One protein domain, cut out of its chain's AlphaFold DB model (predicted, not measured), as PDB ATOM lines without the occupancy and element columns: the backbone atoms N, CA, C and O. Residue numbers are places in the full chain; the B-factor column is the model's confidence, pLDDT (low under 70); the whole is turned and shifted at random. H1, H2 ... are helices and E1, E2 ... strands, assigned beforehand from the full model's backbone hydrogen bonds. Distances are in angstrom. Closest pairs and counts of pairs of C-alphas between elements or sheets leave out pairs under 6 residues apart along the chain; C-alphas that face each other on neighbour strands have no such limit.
ATOM      1  N   PRO A 482      38.159  30.766   6.738       82.25
ATOM      2  CA  PRO A 482      39.303  30.710   5.838       82.25
ATOM      3  C   PRO A 482      40.194  29.502   6.180       82.25
ATOM      4  O   PRO A 482      40.308  29.130   7.354       82.25
ATOM      5  N   PRO A 483      40.845  28.876   5.183       82.75
ATOM      6  CA  PRO A 483      41.743  27.755   5.428       82.75
ATOM      7  C   PRO A 483      42.968  28.207   6.239       82.75
ATOM      8  O   PRO A 483      43.563  29.246   5.954       82.75
ATOM      9  N   ASN A 484      43.377  27.410   7.230       88.19
ATOM     10  CA  ASN A 484      44.585  27.680   8.008       88.19
ATOM     11  C   ASN A 484      45.805  27.117   7.267       88.19
ATOM     12  O   ASN A 484      46.050  25.910   7.311       88.19
ATOM     13  N   ILE A 485      46.537  27.978   6.562       91.44
ATOM     14  CA  ILE A 485      47.666  27.599   5.704       91.44
ATOM     15  C   ILE A 485      48.961  28.147   6.300       91.44
ATOM     16  O   ILE A 485      49.079  29.352   6.491       91.44
ATOM     17  N   GLN A 486      49.942  27.277   6.530       92.81
ATOM     18  CA  GLN A 486      51.315  27.626   6.891       92.81
ATOM     19  C   GLN A 486      52.244  27.266   5.730       92.81
ATOM     20  O   GLN A 486      52.382  26.086   5.399       92.81
ATOM     21  N   SER A 487      52.900  28.258   5.129       93.38
ATOM     22  CA  SER A 487      53.810  28.054   3.996       93.38
ATOM     23  C   SER A 487      55.256  28.271   4.419       93.38
ATOM     24  O   SER A 487      55.611  29.333   4.921       93.38
ATOM     25  N   ILE A 488      56.094  27.257   4.209       92.69
ATOM     26  CA  ILE A 488      57.493  27.240   4.638       92.69
ATOM     27  C   ILE A 488      58.377  27.090   3.404       92.69
ATOM     28  O   ILE A 488      58.283  26.104   2.671       92.69
ATOM     29  N   TYR A 489      59.249  28.068   3.180       91.56
ATOM     30  CA  TYR A 489      60.121  28.153   2.008       91.56
ATOM     31  C   TYR A 489      61.563  28.473   2.430       91.56
ATOM     32  O   TYR A 489      61.833  28.728   3.599       91.56
ATOM     33  N   GLY A 490      62.534  28.362   1.523       88.88
ATOM     34  CA  GLY A 490      63.957  28.509   1.862       88.88
ATOM     35  C   GLY A 490      64.864  27.695   0.946       88.88
ATOM     36  O   GLY A 490      64.392  26.812   0.220       88.88
ATOM     37  N   LYS A 491      66.177  27.940   1.016       85.94
ATOM     38  CA  LYS A 491      67.176  27.253   0.179       85.94
ATOM     39  C   LYS A 491      67.157  25.726   0.338       85.94
ATOM     40  O   LYS A 491      66.661  25.178   1.336       85.94
ATOM     41  N   ALA A 492      67.657  25.002  -0.662       82.94
ATOM     42  CA  ALA A 492      67.785  23.552  -0.575       82.94
ATOM     43  C   ALA A 492      68.745  23.166   0.567       82.94
ATOM     44  O   ALA A 492      69.736  23.837   0.830       82.94
ATOM     45  N   GLY A 493      68.420  22.103   1.309       79.19
ATOM     46  CA  GLY A 493      69.285  21.614   2.390       79.19
ATOM     47  C   GLY A 493      69.393  22.506   3.637       79.19
ATOM     48  O   GLY A 493      70.219  22.208   4.492       79.19
ATOM     49  N   ILE A 494      68.568  23.553   3.789       85.06
ATOM     50  CA  ILE A 494      68.591  24.453   4.965       85.06
ATOM     51  C   ILE A 494      67.857  23.894   6.203       85.06
ATOM     52  O   ILE A 494      67.951  24.448   7.293       85.06
ATOM     53  N   GLY A 495      67.133  22.775   6.060       83.06
ATOM     54  CA  GLY A 495      66.443  22.099   7.168       83.06
ATOM     55  C   GLY A 495      64.925  22.303   7.254       83.06
ATOM     56  O   GLY A 495      64.346  21.966   8.285       83.06
ATOM     57  N   LYS A 496      64.271  22.783   6.183       88.38
ATOM     58  CA  LYS A 496      62.807  22.992   6.097       88.38
ATOM     59  C   LYS A 496      61.989  21.803   6.615       88.38
ATOM     60  O   LYS A 496      61.270  21.936   7.601       88.38
ATOM     61  N   THR A 497      62.164  20.623   6.019       87.00
ATOM     62  CA  THR A 497      61.436  19.403   6.399       87.00
ATOM     63  C   THR A 497      61.673  19.017   7.862       87.00
ATOM     64  O   THR A 497      60.749  18.612   8.566       87.00
ATOM     65  N   HIS A 498      62.905  19.182   8.362       85.62
ATOM     66  CA  HIS A 498      63.228  18.890   9.760       85.62
ATOM     67  C   HIS A 498      62.491  19.840  10.715       85.62
ATOM     68  O   HIS A 498      61.922  19.384  11.707       85.62
ATOM     69  N   ARG A 499      62.443  21.134  10.378       87.00
ATOM     70  CA  ARG A 499      61.704  22.145  11.136       87.00
ATOM     71  C   ARG A 499      60.211  21.837  11.173       87.00
ATOM     72  O   ARG A 499      59.614  21.816  12.242       87.00
ATOM     73  N   ILE A 500      59.637  21.495  10.020       88.19
ATOM     74  CA  ILE A 500      58.229  21.096   9.881       88.19
ATOM     75  C   ILE A 500      57.893  19.908  10.775       88.19
ATOM     76  O   ILE A 500      56.921  19.951  11.531       88.19
ATOM     77  N   ASN A 501      58.717  18.863  10.724       85.50
ATOM     78  CA  ASN A 501      58.515  17.663  11.530       85.50
ATOM     79  C   ASN A 501      58.596  17.942  13.039       85.50
ATOM     80  O   ASN A 501      57.951  17.237  13.806       85.50
ATOM     81  N   LYS A 502      59.383  18.939  13.463       84.38
ATOM     82  CA  LYS A 502      59.602  19.265  14.877       84.38
ATOM     83  C   LYS A 502      58.581  20.255  15.443       84.38
ATOM     84  O   LYS A 502      58.157  20.091  16.582       84.38
ATOM     85  N   GLU A 503      58.236  21.291  14.683       86.00
ATOM     86  CA  GLU A 503      57.458  22.442  15.170       86.00
ATOM     87  C   GLU A 503      55.991  22.408  14.721       86.00
ATOM     88  O   GLU A 503      55.128  22.948  15.409       86.00
ATOM     89  N   TYR A 504      55.686  21.769  13.586       83.69
ATOM     90  CA  TYR A 504      54.379  21.907  12.935       83.69
ATOM     91  C   TYR A 504      53.575  20.611  12.840       83.69
ATOM     92  O   TYR A 504      52.339  20.672  12.911       83.69
ATOM     93  N   LYS A 505      54.244  19.461  12.673       80.88
ATOM     94  CA  LYS A 505      53.585  18.152  12.617       80.88
ATOM     95  C   LYS A 505      53.129  17.688  13.995       80.88
ATOM     96  O   LYS A 505      53.854  17.773  14.980       80.88
ATOM     97  N   THR A 506      51.930  17.127  14.018       75.31
ATOM     98  CA  THR A 506      51.356  16.390  15.149       75.31
ATOM     99  C   THR A 506      51.277  14.903  14.796       75.31
ATOM    100  O   THR A 506      51.462  14.549  13.630       75.31
ATOM    101  N   GLY A 507      51.003  14.029  15.773       67.94
ATOM    102  CA  GLY A 507      50.877  12.581  15.535       67.94
ATOM    103  C   GLY A 507      49.866  12.212  14.439       67.94
ATOM    104  O   GLY A 507      50.086  11.240  13.725       67.94
ATOM    105  N   ASP A 508      48.840  13.045  14.238       74.88
ATOM    106  CA  ASP A 508      47.761  12.825  13.267       74.88
ATOM    107  C   ASP A 508      47.976  13.560  11.925       74.88
ATOM    108  O   ASP A 508      47.100  13.561  11.056       74.88
ATOM    109  N   THR A 509      49.126  14.218  11.723       82.75
ATOM    110  CA  THR A 509      49.390  14.969  10.488       82.75
ATOM    111  C   THR A 509      49.700  14.030   9.320       82.75
ATOM    112  O   THR A 509      50.734  13.359   9.300       82.75
ATOM    113  N   SER A 510      48.855  14.051   8.291       84.12
ATOM    114  CA  SER A 510      49.030  13.234   7.085       84.12
ATOM    115  C   SER A 510      49.898  13.935   6.040       84.12
ATOM    116  O   SER A 510      49.676  15.101   5.721       84.12
ATOM    117  N   CYS A 511      50.900  13.233   5.505       85.12
ATOM    118  CA  CYS A 511      51.875  13.773   4.554       85.12
ATOM    119  C   CYS A 511      51.537  13.374   3.111       85.12
ATOM    120  O   CYS A 511      51.401  12.188   2.820       85.12
ATOM    121  N   PHE A 512      51.485  14.351   2.208       86.62
ATOM    122  CA  PHE A 512      51.333  14.174   0.767       86.62
ATOM    123  C   PHE A 512      52.526  14.779   0.044       86.62
ATOM    124  O   PHE A 512      52.725  15.994   0.051       86.62
ATOM    125  N   SER A 513      53.305  13.923  -0.598       84.19
ATOM    126  CA  SER A 513      54.449  14.342  -1.399       84.19
ATOM    127  C   SER A 513      54.002  14.572  -2.841       84.19
ATOM    128  O   SER A 513      53.382  13.696  -3.444       84.19
ATOM    129  N   ILE A 514      54.279  15.761  -3.379       87.31
ATOM    130  CA  ILE A 514      53.980  16.143  -4.763       87.31
ATOM    131  C   ILE A 514      55.314  16.214  -5.497       87.31
ATOM    132  O   ILE A 514      56.037  17.206  -5.395       87.31
ATOM    133  N   ASN A 515      55.635  15.117  -6.181       83.31
ATOM    134  CA  ASN A 515      56.917  14.907  -6.843       83.31
ATOM    135  C   ASN A 515      56.827  15.275  -8.317       83.31
ATOM    136  O   ASN A 515      56.927  16.451  -8.608       83.31
ATOM    137  N   ASP A 516      56.602  14.329  -9.226       78.56
ATOM    138  CA  ASP A 516      56.629  14.600 -10.673       78.56
ATOM    139  C   ASP A 516      55.217  14.562 -11.292       78.56
ATOM    140  O   ASP A 516      54.943  15.159 -12.334       78.56
ATOM    141  N   LYS A 517      54.269  13.901 -10.614       81.06
ATOM    142  CA  LYS A 517      52.851  13.837 -11.002       81.06
ATOM    143  C   LYS A 517      51.941  14.178  -9.827       81.06
ATOM    144  O   LYS A 517      52.233  13.868  -8.677       81.06
ATOM    145  N   LEU A 518      50.785  14.771 -10.131       85.12
ATOM    146  CA  LEU A 518      49.728  15.032  -9.155       85.12
ATOM    147  C   LEU A 518      48.501  14.173  -9.473       85.12
ATOM    148  O   LEU A 518      47.768  14.446 -10.421       85.12
ATOM    149  N   ASN A 519      48.275  13.129  -8.674       82.50
ATOM    150  CA  ASN A 519      47.100  12.271  -8.812       82.50
ATOM    151  C   ASN A 519      45.945  12.789  -7.938       82.50
ATOM    152  O   ASN A 519      45.875  12.507  -6.738       82.50
ATOM    153  N   LEU A 520      45.024  13.533  -8.557       86.56
ATOM    154  CA  LEU A 520      43.872  14.127  -7.870       86.56
ATOM    155  C   LEU A 520      42.918  13.081  -7.283       86.56
ATOM    156  O   LEU A 520      42.408  13.292  -6.186       86.56
ATOM    157  N   SER A 521      42.717  11.939  -7.948       83.94
ATOM    158  CA  SER A 521      41.838  10.871  -7.443       83.94
ATOM    159  C   SER A 521      42.330  10.300  -6.102       83.94
ATOM    160  O   SER A 521      41.542  10.099  -5.170       83.94
ATOM    161  N   LEU A 522      43.647  10.102  -5.962       81.00
ATOM    162  CA  LEU A 522      44.274   9.622  -4.726       81.00
ATOM    163  C   LEU A 522      44.226  10.679  -3.621       81.00
ATOM    164  O   LEU A 522      43.937  10.356  -2.470       81.00
ATOM    165  N   LEU A 523      44.454  11.947  -3.973       86.31
ATOM    166  CA  LEU A 523      44.359  13.053  -3.025       86.31
ATOM    167  C   LEU A 523      42.928  13.195  -2.477       86.31
ATOM    168  O   LEU A 523      42.732  13.221  -1.265       86.31
ATOM    169  N   ILE A 524      41.928  13.208  -3.365       88.50
ATOM    170  CA  ILE A 524      40.507  13.330  -3.013       88.50
ATOM    171  C   ILE A 524      40.053  12.151  -2.150       88.50
ATOM    172  O   ILE A 524      39.453  12.362  -1.099       88.50
ATOM    173  N   SER A 525      40.365  10.915  -2.548       83.06
ATOM    174  CA  SER A 525      39.989   9.726  -1.766       83.06
ATOM    175  C   SER A 525      40.615   9.715  -0.370       83.06
ATOM    176  O   SER A 525      39.942   9.348   0.592       83.06
ATOM    177  N   SER A 526      41.852  10.193  -0.235       83.19
ATOM    178  CA  SER A 526      42.495  10.333   1.073       83.19
ATOM    179  C   SER A 526      41.839  11.427   1.923       83.19
ATOM    180  O   SER A 526      41.630  11.248   3.115       83.19
ATOM    181  N   PHE A 527      41.449  12.558   1.329       86.25
ATOM    182  CA  PHE A 527      40.749  13.617   2.069       86.25
ATOM    183  C   PHE A 527      39.375  13.159   2.563       86.25
ATOM    184  O   PHE A 527      38.980  13.471   3.686       86.25
ATOM    185  N   LEU A 528      38.667  12.376   1.748       83.38
ATOM    186  CA  LEU A 528      37.386  11.778   2.111       83.38
ATOM    187  C   LEU A 528      37.523  10.758   3.250       83.38
ATOM    188  O   LEU A 528      36.674  10.741   4.138       83.38
ATOM    189  N   SER A 529      38.584   9.941   3.257       79.06
ATOM    190  CA  SER A 529      38.820   8.967   4.333       79.06
ATOM    191  C   SER A 529      39.189   9.624   5.662       79.06
ATOM    192  O   SER A 529      38.768   9.150   6.717       79.06
ATOM    193  N   PHE A 530      39.908  10.750   5.639       76.62
ATOM    194  CA  PHE A 530      40.131  11.533   6.853       76.62
ATOM    195  C   PHE A 530      38.827  12.120   7.373       76.62
ATOM    196  O   PHE A 530      38.532  11.964   8.550       76.62
ATOM    197  N   ASN A 531      38.007  12.708   6.499       72.31
ATOM    198  CA  ASN A 531      36.742  13.322   6.903       72.31
ATOM    199  C   ASN A 531      35.753  12.312   7.522       72.31
ATOM    200  O   ASN A 531      34.994  12.661   8.422       72.31
ATOM    201  N   SER A 532      35.779  11.044   7.090       66.00
ATOM    202  CA  SER A 532      34.915   9.996   7.653       66.00
ATOM    203  C   SER A 532      35.372   9.458   9.014       66.00
ATOM    204  O   SER A 532      34.549   8.916   9.748       66.00
ATOM    205  N   ASN A 533      36.660   9.586   9.354       57.91
ATOM    206  CA  ASN A 533      37.272   8.957  10.534       57.91
ATOM    207  C   ASN A 533      37.441   9.904  11.738       57.91
ATOM    208  O   ASN A 533      37.940   9.480  12.782       57.91
ATOM    209  N   VAL A 534      37.056  11.181  11.622       51.69
ATOM    210  CA  VAL A 534      37.320  12.178  12.670       51.69
ATOM    211  C   VAL A 534      36.426  11.963  13.892       51.69
ATOM    212  O   VAL A 534      35.223  12.218  13.890       51.69
ATOM    213  N   SER A 535      37.080  11.560  14.980       48.75
ATOM    214  CA  SER A 535      36.649  11.797  16.354       48.75
ATOM    215  C   SER A 535      37.399  13.036  16.881       48.75
ATOM    216  O   SER A 535      38.619  13.054  16.958       48.75
ATOM    217  N   ASN A 536      36.662  14.105  17.191       52.38
ATOM    218  CA  ASN A 536      37.044  15.298  17.972       52.38
ATOM    219  C   ASN A 536      38.259  16.189  17.583       52.38
ATOM    220  O   ASN A 536      38.404  17.238  18.215       52.38
ATOM    221  N   HIS A 537      39.090  15.884  16.578       60.38
ATOM    222  CA  HIS A 537      40.237  16.739  16.193       60.38
ATOM    223  C   HIS A 537      40.210  17.216  14.732       60.38
ATOM    224  O   HIS A 537      39.857  16.472  13.823       60.38
ATOM    225  N   SER A 538      40.615  18.470  14.500       70.94
ATOM    226  CA  SER A 538      40.726  19.060  13.162       70.94
ATOM    227  C   SER A 538      41.834  18.385  12.338       70.94
ATOM    228  O   SER A 538      42.974  18.339  12.815       70.94
ATOM    229  N   PRO A 539      41.563  17.923  11.104       80.94
ATOM    230  CA  PRO A 539      42.564  17.253  10.279       80.94
ATOM    231  C   PRO A 539      43.732  18.187   9.926       80.94
ATOM    232  O   PRO A 539      43.549  19.358   9.572       80.94
ATOM    233  N   SER A 540      44.949  17.644  10.015       86.94
ATOM    234  CA  SER A 540      46.194  18.333   9.671       86.94
ATOM    235  C   SER A 540      46.870  17.648   8.485       86.94
ATOM    236  O   SER A 540      47.129  16.446   8.510       86.94
ATOM    237  N   ILE A 541      47.179  18.426   7.451       90.12
ATOM    238  CA  ILE A 541      47.756  17.946   6.194       90.12
ATOM    239  C   ILE A 541      49.079  18.649   5.940       90.12
ATOM    240  O   ILE A 541      49.176  19.868   6.056       90.12
ATOM    241  N   PHE A 542      50.088  17.877   5.557       91.50
ATOM    242  CA  PHE A 542      51.391  18.370   5.144       91.50
ATOM    243  C   PHE A 542      51.636  18.066   3.662       91.50
ATOM    244  O   PHE A 542      51.711  16.901   3.285       91.50
ATOM    245  N   PHE A 543      51.786  19.101   2.838       91.69
ATOM    246  CA  PHE A 543      52.218  19.002   1.448       91.69
ATOM    247  C   PHE A 543      53.735  19.194   1.343       91.69
ATOM    248  O   PHE A 543      54.244  20.274   1.644       91.69
ATOM    249  N   ASN A 544      54.447  18.159   0.896       88.69
ATOM    250  CA  ASN A 544      55.877  18.205   0.584       88.69
ATOM    251  C   ASN A 544      56.047  18.375  -0.932       88.69
ATOM    252  O   ASN A 544      55.833  17.419  -1.676       88.69
ATOM    253  N   ILE A 545      56.350  19.589  -1.399       89.69
ATOM    254  CA  ILE A 545      56.411  19.898  -2.834       89.69
ATOM    255  C   ILE A 545      57.861  19.801  -3.324       89.69
ATOM    256  O   ILE A 545      58.756  20.483  -2.823       89.69
ATOM    257  N   SER A 546      58.092  18.964  -4.333       85.19
ATOM    258  CA  SER A 546      59.380  18.838  -5.018       85.19
ATOM    259  C   SER A 546      59.601  19.969  -6.025       85.19
ATOM    260  O   SER A 546      58.654  20.523  -6.577       85.19
ATOM    261  N   VAL A 547      60.865  20.264  -6.345       82.19
ATOM    262  CA  VAL A 547      61.239  21.190  -7.435       82.19
ATOM    263  C   VAL A 547      60.756  20.714  -8.813       82.19
ATOM    264  O   VAL A 547      60.637  21.518  -9.730       82.19
ATOM    265  N   HIS A 548      60.458  19.421  -8.953       80.62
ATOM    266  CA  HIS A 548      59.936  18.821 -10.183       80.62
ATOM    267  C   HIS A 548      58.400  18.746 -10.222       80.62
ATOM    268  O   HIS A 548      57.836  18.174 -11.154       80.62
ATOM    269  N   ALA A 549      57.715  19.339  -9.235       86.00
ATOM    270  CA  ALA A 549      56.260  19.350  -9.180       86.00
ATOM    271  C   ALA A 549      55.644  19.973 -10.436       86.00
ATOM    272  O   ALA A 549      56.159  20.967 -10.954       86.00
ATOM    273  N   PRO A 550      54.493  19.456 -10.911       87.06
ATOM    274  CA  PRO A 550      53.762  20.069 -12.010       87.06
ATOM    275  C   PRO A 550      53.078  21.357 -11.519       87.06
ATOM    276  O   PRO A 550      51.869  21.373 -11.278       87.06
ATOM    277  N   PHE A 551      53.853  22.436 -11.341       87.50
ATOM    278  CA  PHE A 551      53.419  23.688 -10.704       87.50
ATOM    279  C   PHE A 551      52.187  24.311 -11.364       87.50
ATOM    280  O   PHE A 551      51.333  24.852 -10.668       87.50
ATOM    281  N   GLU A 552      52.026  24.189 -12.684       85.25
ATOM    282  CA  GLU A 552      50.824  24.658 -13.383       85.25
ATOM    283  C   GLU A 552      49.557  23.933 -12.893       85.25
ATOM    284  O   GLU A 552      48.584  24.565 -12.478       85.25
ATOM    285  N   LEU A 553      49.579  22.596 -12.865       88.25
ATOM    286  CA  LEU A 553      48.460  21.791 -12.373       88.25
ATOM    287  C   LEU A 553      48.254  21.975 -10.861       88.25
ATOM    288  O   LEU A 553      47.117  21.998 -10.381       88.25
ATOM    289  N   LEU A 554      49.346  22.126 -10.114       91.69
ATOM    290  CA  LEU A 554      49.324  22.358  -8.676       91.69
ATOM    291  C   LEU A 554      48.672  23.700  -8.328       91.69
ATOM    292  O   LEU A 554      47.776  23.720  -7.491       91.69
ATOM    293  N   ASN A 555      49.029  24.798  -9.002       91.06
ATOM    294  CA  ASN A 555      48.400  26.104  -8.783       91.06
ATOM    295  C   ASN A 555      46.889  26.054  -9.034       91.06
ATOM    296  O   ASN A 555      46.118  26.544  -8.209       91.06
ATOM    297  N   ARG A 556      46.442  25.380 -10.103       89.75
ATOM    298  CA  ARG A 556      45.004  25.171 -10.372       89.75
ATOM    299  C   ARG A 556      44.318  24.353  -9.283       89.75
ATOM    300  O   ARG A 556      43.179  24.635  -8.909       89.75
ATOM    301  N   THR A 557      45.009  23.344  -8.764       92.12
ATOM    302  CA  THR A 557      44.507  22.468  -7.701       92.12
ATOM    303  C   THR A 557      44.383  23.227  -6.382       92.12
ATOM    304  O   THR A 557      43.346  23.146  -5.730       92.12
ATOM    305  N   LEU A 558      45.392  24.019  -6.011       92.94
ATOM    306  CA  LEU A 558      45.366  24.866  -4.818       92.94
ATOM    307  C   LEU A 558      44.319  25.980  -4.939       92.94
ATOM    308  O   LEU A 558      43.604  26.239  -3.975       92.94
ATOM    309  N   PHE A 559      44.160  26.581  -6.125       92.44
ATOM    310  CA  PHE A 559      43.077  27.527  -6.401       92.44
ATOM    311  C   PHE A 559      41.711  26.856  -6.207       92.44
ATOM    312  O   PHE A 559      40.853  27.371  -5.493       92.44
ATOM    313  N   SER A 560      41.518  25.663  -6.771       92.50
ATOM    314  CA  SER A 560      40.268  24.909  -6.633       92.50
ATOM    315  C   SER A 560      39.982  24.543  -5.169       92.50
ATOM    316  O   SER A 560      38.869  24.737  -4.681       92.50
ATOM    317  N   LEU A 561      40.997  24.088  -4.429       93.00
ATOM    318  CA  LEU A 561      40.860  23.718  -3.022       93.00
ATOM    319  C   LEU A 561      40.546  24.926  -2.135       93.00
ATOM    320  O   LEU A 561      39.563  24.892  -1.402       93.00
ATOM    321  N   PHE A 562      41.361  25.981  -2.186       91.00
ATOM    322  CA  PHE A 562      41.293  27.077  -1.216       91.00
ATOM    323  C   PHE A 562      40.347  28.205  -1.624       91.00
ATOM    324  O   PHE A 562      39.702  28.789  -0.756       91.00
ATOM    325  N   ILE A 563      40.217  28.486  -2.923       91.06
ATOM    326  CA  ILE A 563      39.327  29.537  -3.433       91.06
ATOM    327  C   ILE A 563      37.975  28.936  -3.794       91.06
ATOM    328  O   ILE A 563      36.967  29.310  -3.196       91.06
ATOM    329  N   CYS A 564      37.939  27.935  -4.683       91.62
ATOM    330  CA  CYS A 564      36.668  27.302  -5.051       91.62
ATOM    331  C   CYS A 564      36.086  26.433  -3.930       91.62
ATOM    332  O   CYS A 564      34.888  26.177  -3.900       91.62
ATOM    333  N   GLY A 565      36.896  26.032  -2.943       89.81
ATOM    334  CA  GLY A 565      36.460  25.217  -1.802       89.81
ATOM    335  C   GLY A 565      36.243  23.750  -2.132       89.81
ATOM    336  O   GLY A 565      35.703  23.022  -1.300       89.81
ATOM    337  N   SER A 566      36.624  23.318  -3.335       92.56
ATOM    338  CA  SER A 566      36.420  21.951  -3.791       92.56
ATOM    339  C   SER A 566      37.502  21.490  -4.755       92.56
ATOM    340  O   SER A 566      37.843  22.186  -5.708       92.56
ATOM    341  N   LEU A 567      37.976  20.269  -4.542       93.44
ATOM    342  CA  LEU A 567      38.810  19.528  -5.474       93.44
ATOM    343  C   LEU A 567      37.926  18.637  -6.334       93.44
ATOM    344  O   LEU A 567      37.146  17.849  -5.803       93.44
ATOM    345  N   ILE A 568      38.077  18.757  -7.650       89.75
ATOM    346  CA  ILE A 568      37.346  17.961  -8.634       89.75
ATOM    347  C   ILE A 568      38.374  17.257  -9.504       89.75
ATOM    348  O   ILE A 568      39.237  17.904 -10.096       89.75
ATOM    349  N   ASP A 569      38.269  15.936  -9.592       89.31
ATOM    350  CA  ASP A 569      39.005  15.173 -10.589       89.31
ATOM    351  C   ASP A 569      38.113  14.961 -11.825       89.31
ATOM    352  O   ASP A 569      37.189  14.145 -11.774       89.31
ATOM    353  N   PRO A 570      38.371  15.646 -12.956       81.88
ATOM    354  CA  PRO A 570      37.554  15.506 -14.163       81.88
ATOM    355  C   PRO A 570      37.622  14.088 -14.757       81.88
ATOM    356  O   PRO A 570      36.719  13.662 -15.486       81.88
ATOM    357  N   SER A 571      38.682  13.329 -14.445       79.56
ATOM    358  CA  SER A 571      38.888  11.981 -14.971       79.56
ATOM    359  C   SER A 571      38.029  10.920 -14.269       79.56
ATOM    360  O   SER A 571      37.555   9.990 -14.919       79.56
ATOM    361  N   SER A 572      37.771  11.074 -12.969       80.62
ATOM    362  CA  SER A 572      36.935  10.146 -12.194       80.62
ATOM    363  C   SER A 572      35.550  10.705 -11.856       80.62
ATOM    364  O   SER A 572      34.633   9.934 -11.588       80.62
ATOM    365  N   GLY A 573      35.373  12.029 -11.877       85.38
ATOM    366  CA  GLY A 573      34.183  12.719 -11.372       85.38
ATOM    367  C   GLY A 573      34.131  12.823  -9.844       85.38
ATOM    368  O   GLY A 573      33.121  13.288  -9.311       85.38
ATOM    369  N   LEU A 574      35.172  12.375  -9.129       88.81
ATOM    370  CA  LEU A 574      35.248  12.489  -7.674       88.81
ATOM    371  C   LEU A 574      35.370  13.952  -7.248       88.81
ATOM    372  O   LEU A 574      36.127  14.725  -7.840       88.81
ATOM    373  N   ILE A 575      34.655  14.296  -6.176       92.25
ATOM    374  CA  ILE A 575      34.680  15.625  -5.569       92.25
ATOM    375  C   ILE A 575      34.979  15.509  -4.079       92.25
ATOM    376  O   ILE A 575      34.363  14.719  -3.363       92.25
ATOM    377  N   PHE A 576      35.880  16.364  -3.609       92.12
ATOM    378  CA  PHE A 576      36.012  16.703  -2.199       92.12
ATOM    379  C   PHE A 576      35.739  18.194  -2.018       92.12
ATOM    380  O   PHE A 576      36.213  19.002  -2.808       92.12
ATOM    381  N   SER A 577      35.029  18.560  -0.953       90.19
ATOM    382  CA  SER A 577      34.693  19.957  -0.641       90.19
ATOM    383  C   SER A 577      34.977  20.262   0.820       90.19
ATOM    384  O   SER A 577      34.489  19.530   1.687       90.19
ATOM    385  N   LEU A 578      35.707  21.349   1.080       85.94
ATOM    386  CA  LEU A 578      36.069  21.780   2.430       85.94
ATOM    387  C   LEU A 578      34.811  22.126   3.247       85.94
ATOM    388  O   LEU A 578      33.932  22.825   2.733       85.94
ATOM    389  N   PRO A 579      34.683  21.650   4.499       78.00
ATOM    390  CA  PRO A 579      33.600  22.067   5.386       78.00
ATOM    391  C   PRO A 579      33.677  23.570   5.697       78.00
ATOM    392  O   PRO A 579      34.764  24.121   5.827       78.00
ATOM    393  N   TYR A 580      32.532  24.236   5.871       73.88
ATOM    394  CA  TYR A 580      32.494  25.674   6.192       73.88
ATOM    395  C   TYR A 580      32.849  25.991   7.658       73.88
ATOM    396  O   TYR A 580      33.280  27.103   7.969       73.88
ATOM    397  N   THR A 581      32.672  25.014   8.552       67.06
ATOM    398  CA  THR A 581      32.750  25.178  10.015       67.06
ATOM    399  C   THR A 581      33.986  24.551  10.659       67.06
ATOM    400  O   THR A 581      34.278  24.854  11.810       67.06
ATOM    401  N   GLU A 582      34.706  23.669   9.961       66.88
ATOM    402  CA  GLU A 582      35.867  22.961  10.514       66.88
ATOM    403  C   GLU A 582      37.173  23.570  10.006       66.88
ATOM    404  O   GLU A 582      37.385  23.706   8.802       66.88
ATOM    405  N   ALA A 583      38.080  23.904  10.923       69.31
ATOM    406  CA  ALA A 583      39.366  24.494  10.575       69.31
ATOM    407  C   ALA A 583      40.366  23.408  10.149       69.31
ATOM    408  O   ALA A 583      41.040  22.813  10.984       69.31
ATOM    409  N   TRP A 584      40.486  23.153   8.847       84.94
ATOM    410  CA  TRP A 584      41.555  22.310   8.303       84.94
ATOM    411  C   TRP A 584      42.897  23.045   8.388       84.94
ATOM    412  O   TRP A 584      42.995  24.209   7.987       84.94
ATOM    413  N   LYS A 585      43.935  22.364   8.893       88.62
ATOM    414  CA  LYS A 585      45.301  22.906   8.971       88.62
ATOM    415  C   LYS A 585      46.159  22.341   7.843       88.62
ATOM    416  O   LYS A 585      46.417  21.139   7.811       88.62
ATOM    417  N   PHE A 586      46.664  23.208   6.975       91.81
ATOM    418  CA  PHE A 586      47.558  22.871   5.871       91.81
ATOM    419  C   PHE A 586      48.961  23.407   6.141       91.81
ATOM    420  O   PHE A 586      49.141  24.586   6.424       91.81
ATOM    421  N   ILE A 587      49.961  22.543   6.037       93.75
ATOM    422  CA  ILE A 587      51.378  22.894   6.112       93.75
ATOM    423  C   ILE A 587      51.961  22.614   4.734       93.75
ATOM    424  O   ILE A 587      51.791  21.513   4.218       93.75
ATOM    425  N   ILE A 588      52.621  23.586   4.118       94.31
ATOM    426  CA  ILE A 588      53.128  23.472   2.750       94.31
ATOM    427  C   ILE A 588      54.625  23.766   2.755       94.31
ATOM    428  O   ILE A 588      55.030  24.893   3.032       94.31
ATOM    429  N   GLU A 589      55.441  22.758   2.445       92.75
ATOM    430  CA  GLU A 589      56.862  22.947   2.145       92.75
ATOM    431  C   GLU A 589      57.026  23.309   0.672       92.75
ATOM    432  O   GLU A 589      56.559  22.578  -0.202       92.75
ATOM    433  N   VAL A 590      57.715  24.418   0.405       89.81
ATOM    434  CA  VAL A 590      57.959  24.919  -0.948       89.81
ATOM    435  C   VAL A 590      59.438  24.770  -1.324       89.81
ATOM    436  O   VAL A 590      60.320  25.124  -0.526       89.81
ATOM    437  N   PRO A 591      59.746  24.247  -2.525       86.94
ATOM    438  CA  PRO A 591      61.116  24.044  -2.974       86.94
ATOM    439  C   PRO A 591      61.760  25.348  -3.460       86.94
ATOM    440  O   PRO A 591      61.095  26.336  -3.765       86.94
ATOM    441  N   TYR A 592      63.086  25.321  -3.569       83.69
ATOM    442  CA  TYR A 592      63.895  26.388  -4.149       83.69
ATOM    443  C   TYR A 592      64.990  25.772  -5.023       83.69
ATOM    444  O   TYR A 592      65.484  24.691  -4.696       83.69
ATOM    445  N   SER A 593      65.357  26.461  -6.105       72.44
ATOM    446  CA  SER A 593      66.444  26.077  -7.007       72.44
ATOM    447  C   SER A 593      67.351  27.271  -7.290       72.44
ATOM    448  O   SER A 593      66.885  28.292  -7.804       72.44
ATOM    449  N   ASP A 594      68.652  27.125  -7.023       66.94
ATOM    450  CA  ASP A 594      69.676  28.138  -7.328       66.94
ATOM    451  C   ASP A 594      69.780  28.452  -8.840       66.94
ATOM    452  O   ASP A 594      70.247  29.524  -9.229       66.94
ATOM    453  N   LEU A 595      69.289  27.561  -9.716       62.78
ATOM    454  CA  LEU A 595      69.246  27.772 -11.175       62.78
ATOM    455  C   LEU A 595      68.355  28.952 -11.592       62.78
ATOM    456  O   LEU A 595      68.424  29.408 -12.732       62.78
ATOM    457  N   SER A 596      67.484  29.415 -10.698       59.66
ATOM    458  CA  SER A 596      66.554  30.508 -10.963       59.66
ATOM    459  C   SER A 596      67.229  31.888 -10.961       59.66
ATOM    460  O   SER A 596      66.676  32.822 -11.532       59.66
ATOM    461  N   GLN A 597      68.427  32.025 -10.362       70.38
ATOM    462  CA  GLN A 597      69.157  33.298 -10.182       70.38
ATOM    463  C   GLN A 597      68.323  34.447  -9.570       70.38
ATOM    464  O   GLN A 597      68.727  35.608  -9.633       70.38
ATOM    465  N   VAL A 598      67.179  34.138  -8.955       80.06
ATOM    466  CA  VAL A 598      66.294  35.090  -8.272       80.06
ATOM    467  C   VAL A 598      66.335  34.866  -6.761       80.06
ATOM    468  O   VAL A 598      66.817  33.836  -6.269       80.06
ATOM    469  N   SER A 599      65.835  35.842  -6.000       85.69
ATOM    470  CA  SER A 599      65.701  35.691  -4.549       85.69
ATOM    471  C   SER A 599      64.751  34.539  -4.190       85.69
ATOM    472  O   SER A 599      63.901  34.129  -4.981       85.69
ATOM    473  N   VAL A 600      64.873  34.000  -2.971       85.44
ATOM    474  CA  VAL A 600      64.047  32.864  -2.519       85.44
ATOM    475  C   VAL A 600      62.553  33.223  -2.529       85.44
ATOM    476  O   VAL A 600      61.723  32.406  -2.928       85.44
ATOM    477  N   LEU A 601      62.220  34.462  -2.151       86.88
ATOM    478  CA  LEU A 601      60.853  34.980  -2.178       86.88
ATOM    479  C   LEU A 601      60.331  35.168  -3.611       86.88
ATOM    480  O   LEU A 601      59.197  34.799  -3.898       86.88
ATOM    481  N   GLU A 602      61.146  35.694  -4.528       85.06
ATOM    482  CA  GLU A 602      60.755  35.805  -5.942       85.06
ATOM    483  C   GLU A 602      60.523  34.430  -6.570       85.06
ATOM    484  O   GLU A 602      59.530  34.250  -7.270       85.06
ATOM    485  N   ASN A 603      61.376  33.444  -6.271       86.00
ATOM    486  CA  ASN A 603      61.168  32.067  -6.711       86.00
ATOM    487  C   ASN A 603      59.838  31.515  -6.178       86.00
ATOM    488  O   ASN A 603      59.069  30.955  -6.950       86.00
ATOM    489  N   PHE A 604      59.542  31.705  -4.884       86.94
ATOM    490  CA  PHE A 604      58.262  31.312  -4.281       86.94
ATOM    491  C   PHE A 604      57.065  31.954  -5.005       86.94
ATOM    492  O   PHE A 604      56.132  31.245  -5.390       86.94
ATOM    493  N   ASN A 605      57.130  33.265  -5.261       86.56
ATOM    494  CA  ASN A 605      56.077  34.005  -5.961       86.56
ATOM    495  C   ASN A 605      55.874  33.519  -7.406       86.56
ATOM    496  O   ASN A 605      54.752  33.557  -7.906       86.56
ATOM    497  N   GLN A 606      56.937  33.058  -8.073       84.44
ATOM    498  CA  GLN A 606      56.872  32.519  -9.435       84.44
ATOM    499  C   GLN A 606      56.264  31.112  -9.481       84.44
ATOM    500  O   GLN A 606      55.429  30.842 -10.342       84.44
ATOM    501  N   ILE A 607      56.647  30.214  -8.565       86.88
ATOM    502  CA  ILE A 607      56.192  28.812  -8.604       86.88
ATOM    503  C   ILE A 607      54.804  28.607  -7.984       86.88
ATOM    504  O   ILE A 607      54.043  27.765  -8.462       86.88
ATOM    505  N   LEU A 608      54.451  29.354  -6.930       89.31
ATOM    506  CA  LEU A 608      53.183  29.218  -6.196       89.31
ATOM    507  C   LEU A 608      52.537  30.589  -5.896       89.31
ATOM    508  O   LEU A 608      52.316  30.942  -4.728       89.31
ATOM    509  N   PRO A 609      52.168  31.367  -6.932       89.00
ATOM    510  CA  PRO A 609      51.586  32.701  -6.770       89.00
ATOM    511  C   PRO A 609      50.309  32.706  -5.925       89.00
ATOM    512  O   PRO A 609      50.079  33.638  -5.158       89.00
ATOM    513  N   ILE A 610      49.491  31.649  -5.991       89.75
ATOM    514  CA  ILE A 610      48.266  31.557  -5.183       89.75
ATOM    515  C   ILE A 610      48.556  31.591  -3.676       89.75
ATOM    516  O   ILE A 610      47.884  32.312  -2.942       89.75
ATOM    517  N   LEU A 611      49.589  30.878  -3.212       90.25
ATOM    518  CA  LEU A 611      49.985  30.861  -1.798       90.25
ATOM    519  C   LEU A 611      50.550  32.212  -1.352       90.25
ATOM    520  O   LEU A 611      50.341  32.633  -0.215       90.25
ATOM    521  N   SER A 612      51.193  32.925  -2.273       87.00
ATOM    522  CA  SER A 612      51.688  34.285  -2.036       87.00
ATOM    523  C   SER A 612      50.558  35.261  -1.708       87.00
ATOM    524  O   SER A 612      50.752  36.192  -0.931       87.00
ATOM    525  N   ILE A 613      49.366  35.027  -2.264       86.81
ATOM    526  CA  ILE A 613      48.194  35.880  -2.055       86.81
ATOM    527  C   ILE A 613      47.383  35.436  -0.836       86.81
ATOM    528  O   ILE A 613      46.926  36.288  -0.084       86.81
ATOM    529  N   ILE A 614      47.173  34.130  -0.624       87.50
ATOM    530  CA  ILE A 614      46.247  33.641   0.421       87.50
ATOM    531  C   ILE A 614      46.892  33.427   1.794       87.50
ATOM    532  O   ILE A 614      46.178  33.391   2.794       87.50
ATOM    533  N   SER A 615      48.220  33.294   1.854       86.06
ATOM    534  CA  SER A 615      48.980  33.072   3.095       86.06
ATOM    535  C   SER A 615      50.117  34.087   3.329       86.06
ATOM    536  O   SER A 615      51.198  33.691   3.758       86.06
ATOM    537  N   PRO A 616      49.925  35.404   3.102       82.00
ATOM    538  CA  PRO A 616      51.011  36.378   3.240       82.00
ATOM    539  C   PRO A 616      51.468  36.558   4.696       82.00
ATOM    540  O   PRO A 616      52.629  36.860   4.946       82.00
ATOM    541  N   LEU A 617      50.568  36.355   5.668       83.50
ATOM    542  CA  LEU A 617      50.852  36.511   7.103       83.50
ATOM    543  C   LEU A 617      51.451  35.254   7.753       83.50
ATOM    544  O   LEU A 617      51.962  35.321   8.866       83.50
ATOM    545  N   THR A 618      51.358  34.110   7.077       85.81
ATOM    546  CA  THR A 618      51.800  32.789   7.551       85.81
ATOM    547  C   THR A 618      52.916  32.218   6.673       85.81
ATOM    548  O   THR A 618      53.179  31.012   6.670       85.81
ATOM    549  N   LEU A 619      53.566  33.104   5.917       88.00
ATOM    550  CA  LEU A 619      54.729  32.819   5.103       88.00
ATOM    551  C   LEU A 619      55.986  32.856   5.977       88.00
ATOM    552  O   LEU A 619      56.276  33.867   6.617       88.00
ATOM    553  N   GLU A 620      56.752  31.770   5.984       90.69
ATOM    554  CA  GLU A 620      57.977  31.671   6.767       90.69
ATOM    555  C   GLU A 620      59.167  31.222   5.917       90.69
ATOM    556  O   GLU A 620      59.196  30.107   5.389       90.69
ATOM    557  N   GLU A 621      60.184  32.082   5.828       90.88
ATOM    558  CA  GLU A 621      61.472  31.715   5.248       90.88
ATOM    559  C   GLU A 621      62.310  30.962   6.272       90.88
ATOM    560  O   GLU A 621      62.446  31.405   7.408       90.88
ATOM    561  N   VAL A 622      62.932  29.860   5.876       88.50
ATOM    562  CA  VAL A 622      63.943  29.166   6.674       88.50
ATOM    563  C   VAL A 622      65.322  29.595   6.196       88.50
ATOM    564  O   VAL A 622      65.700  29.354   5.047       88.50
TER     565      VAL A 622
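What this domain is: This is residues 482 to 622 of the 1220 residues of the protein "Hypothetical protein" of Rotaria sp. Silwood1 (UniProt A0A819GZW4). A strongly twisted sheet of five parallel strands runs through the domain, with H1 over one face and H4 over the opposite face, while at one end a small hairpin, E4 and E5, packs on H2 and H3. H3 and H5 are side by side, and they, like H2, only graze the large sheet. The printed part has 141 residues with five named helices and seven named strands, in the order E1 H1 E2 H2 E3 H3 E4 E5 E6 H4 H5 E7; the large sheet's order is E2 E3 E6 E1 E7. The class is mixed, helices and strands, and the whole is compact, with a radius of gyration of the C-alphas of 14.8 A and spans of 44 by 33 by 24 A.

How they stand to each other: Edge strand E2, residues 510 to 514, is parallel to E3, residues 540 to 545, with N 512 and O 542 2.8 A apart. E3 is parallel to E6, residues 585 to 589 (N 543 and O 587, 2.8 A), E6 to E1, residues 484 to 490 (N 486 and O 586, 2.8 A), and E1 to edge strand E7, residues 619 to 622 (N 620 and O 487, 2.9 A). H1, residues 496 to 504, lies over E6 and E1 at a height over the sheet of 8.6 A, along the strands. On the opposite face H4, residues 600 to 607, lies over E1 at a height of 9.9 A, slantwise to the strands. H5, residues 609 to 614, touches H3, residues 551 to 564, which touches it with residues 555 to 559 alone; the closest C-alphas, of Asn 555 and Ile 610, are 6.5 A apart, and the two helices run the same way at a shallow tilt of 21 degrees. E4, residues 566 to 568, and E5, residues 575 to 577, form an antiparallel hairpin, with N 567 and O 576 2.8 A apart. The closest C-alphas of E5 and H2, residues 520 to 533, are those of Phe 576 and Ile 524, 5.7 A apart; those of E4 and H3 are Leu 567 and Leu 561, 5.3 A. E2, H2 and E3 make a strand-helix-strand unit, two parallel neighbour strands with a helix between; E1, H1, E2 and E6, H4, H5, E7 are split units, with other strands between their two in the sheet, and the three crossovers are right-handed. In H1 to H5 every O i to N i+4 pair is within hydrogen-bond range.

Where its parts are: E1 begins at C-alpha 484, (44.585, 27.680, 8.008), and is 20.3 A long; E3 is 16.2 A, E6 13.4 A, E2 13.2 A and E7 10.0 A, ending at C-alpha 622, (63.943, 29.166, 6.674). H2 is 20.2 A long and H3 18.0 A, from C-alpha 551 at (53.419, 23.688, -10.704).

The domain as a whole: The C-alphas farthest apart, of Ser 535 and Gln 597, are 47.2 A apart. The printed part has no cut, and no link is long. Mean pLDDT of the printed part is 83.8; it is under 70 at residues 507, 532 to 537, 581 to 583 and 594 to 596.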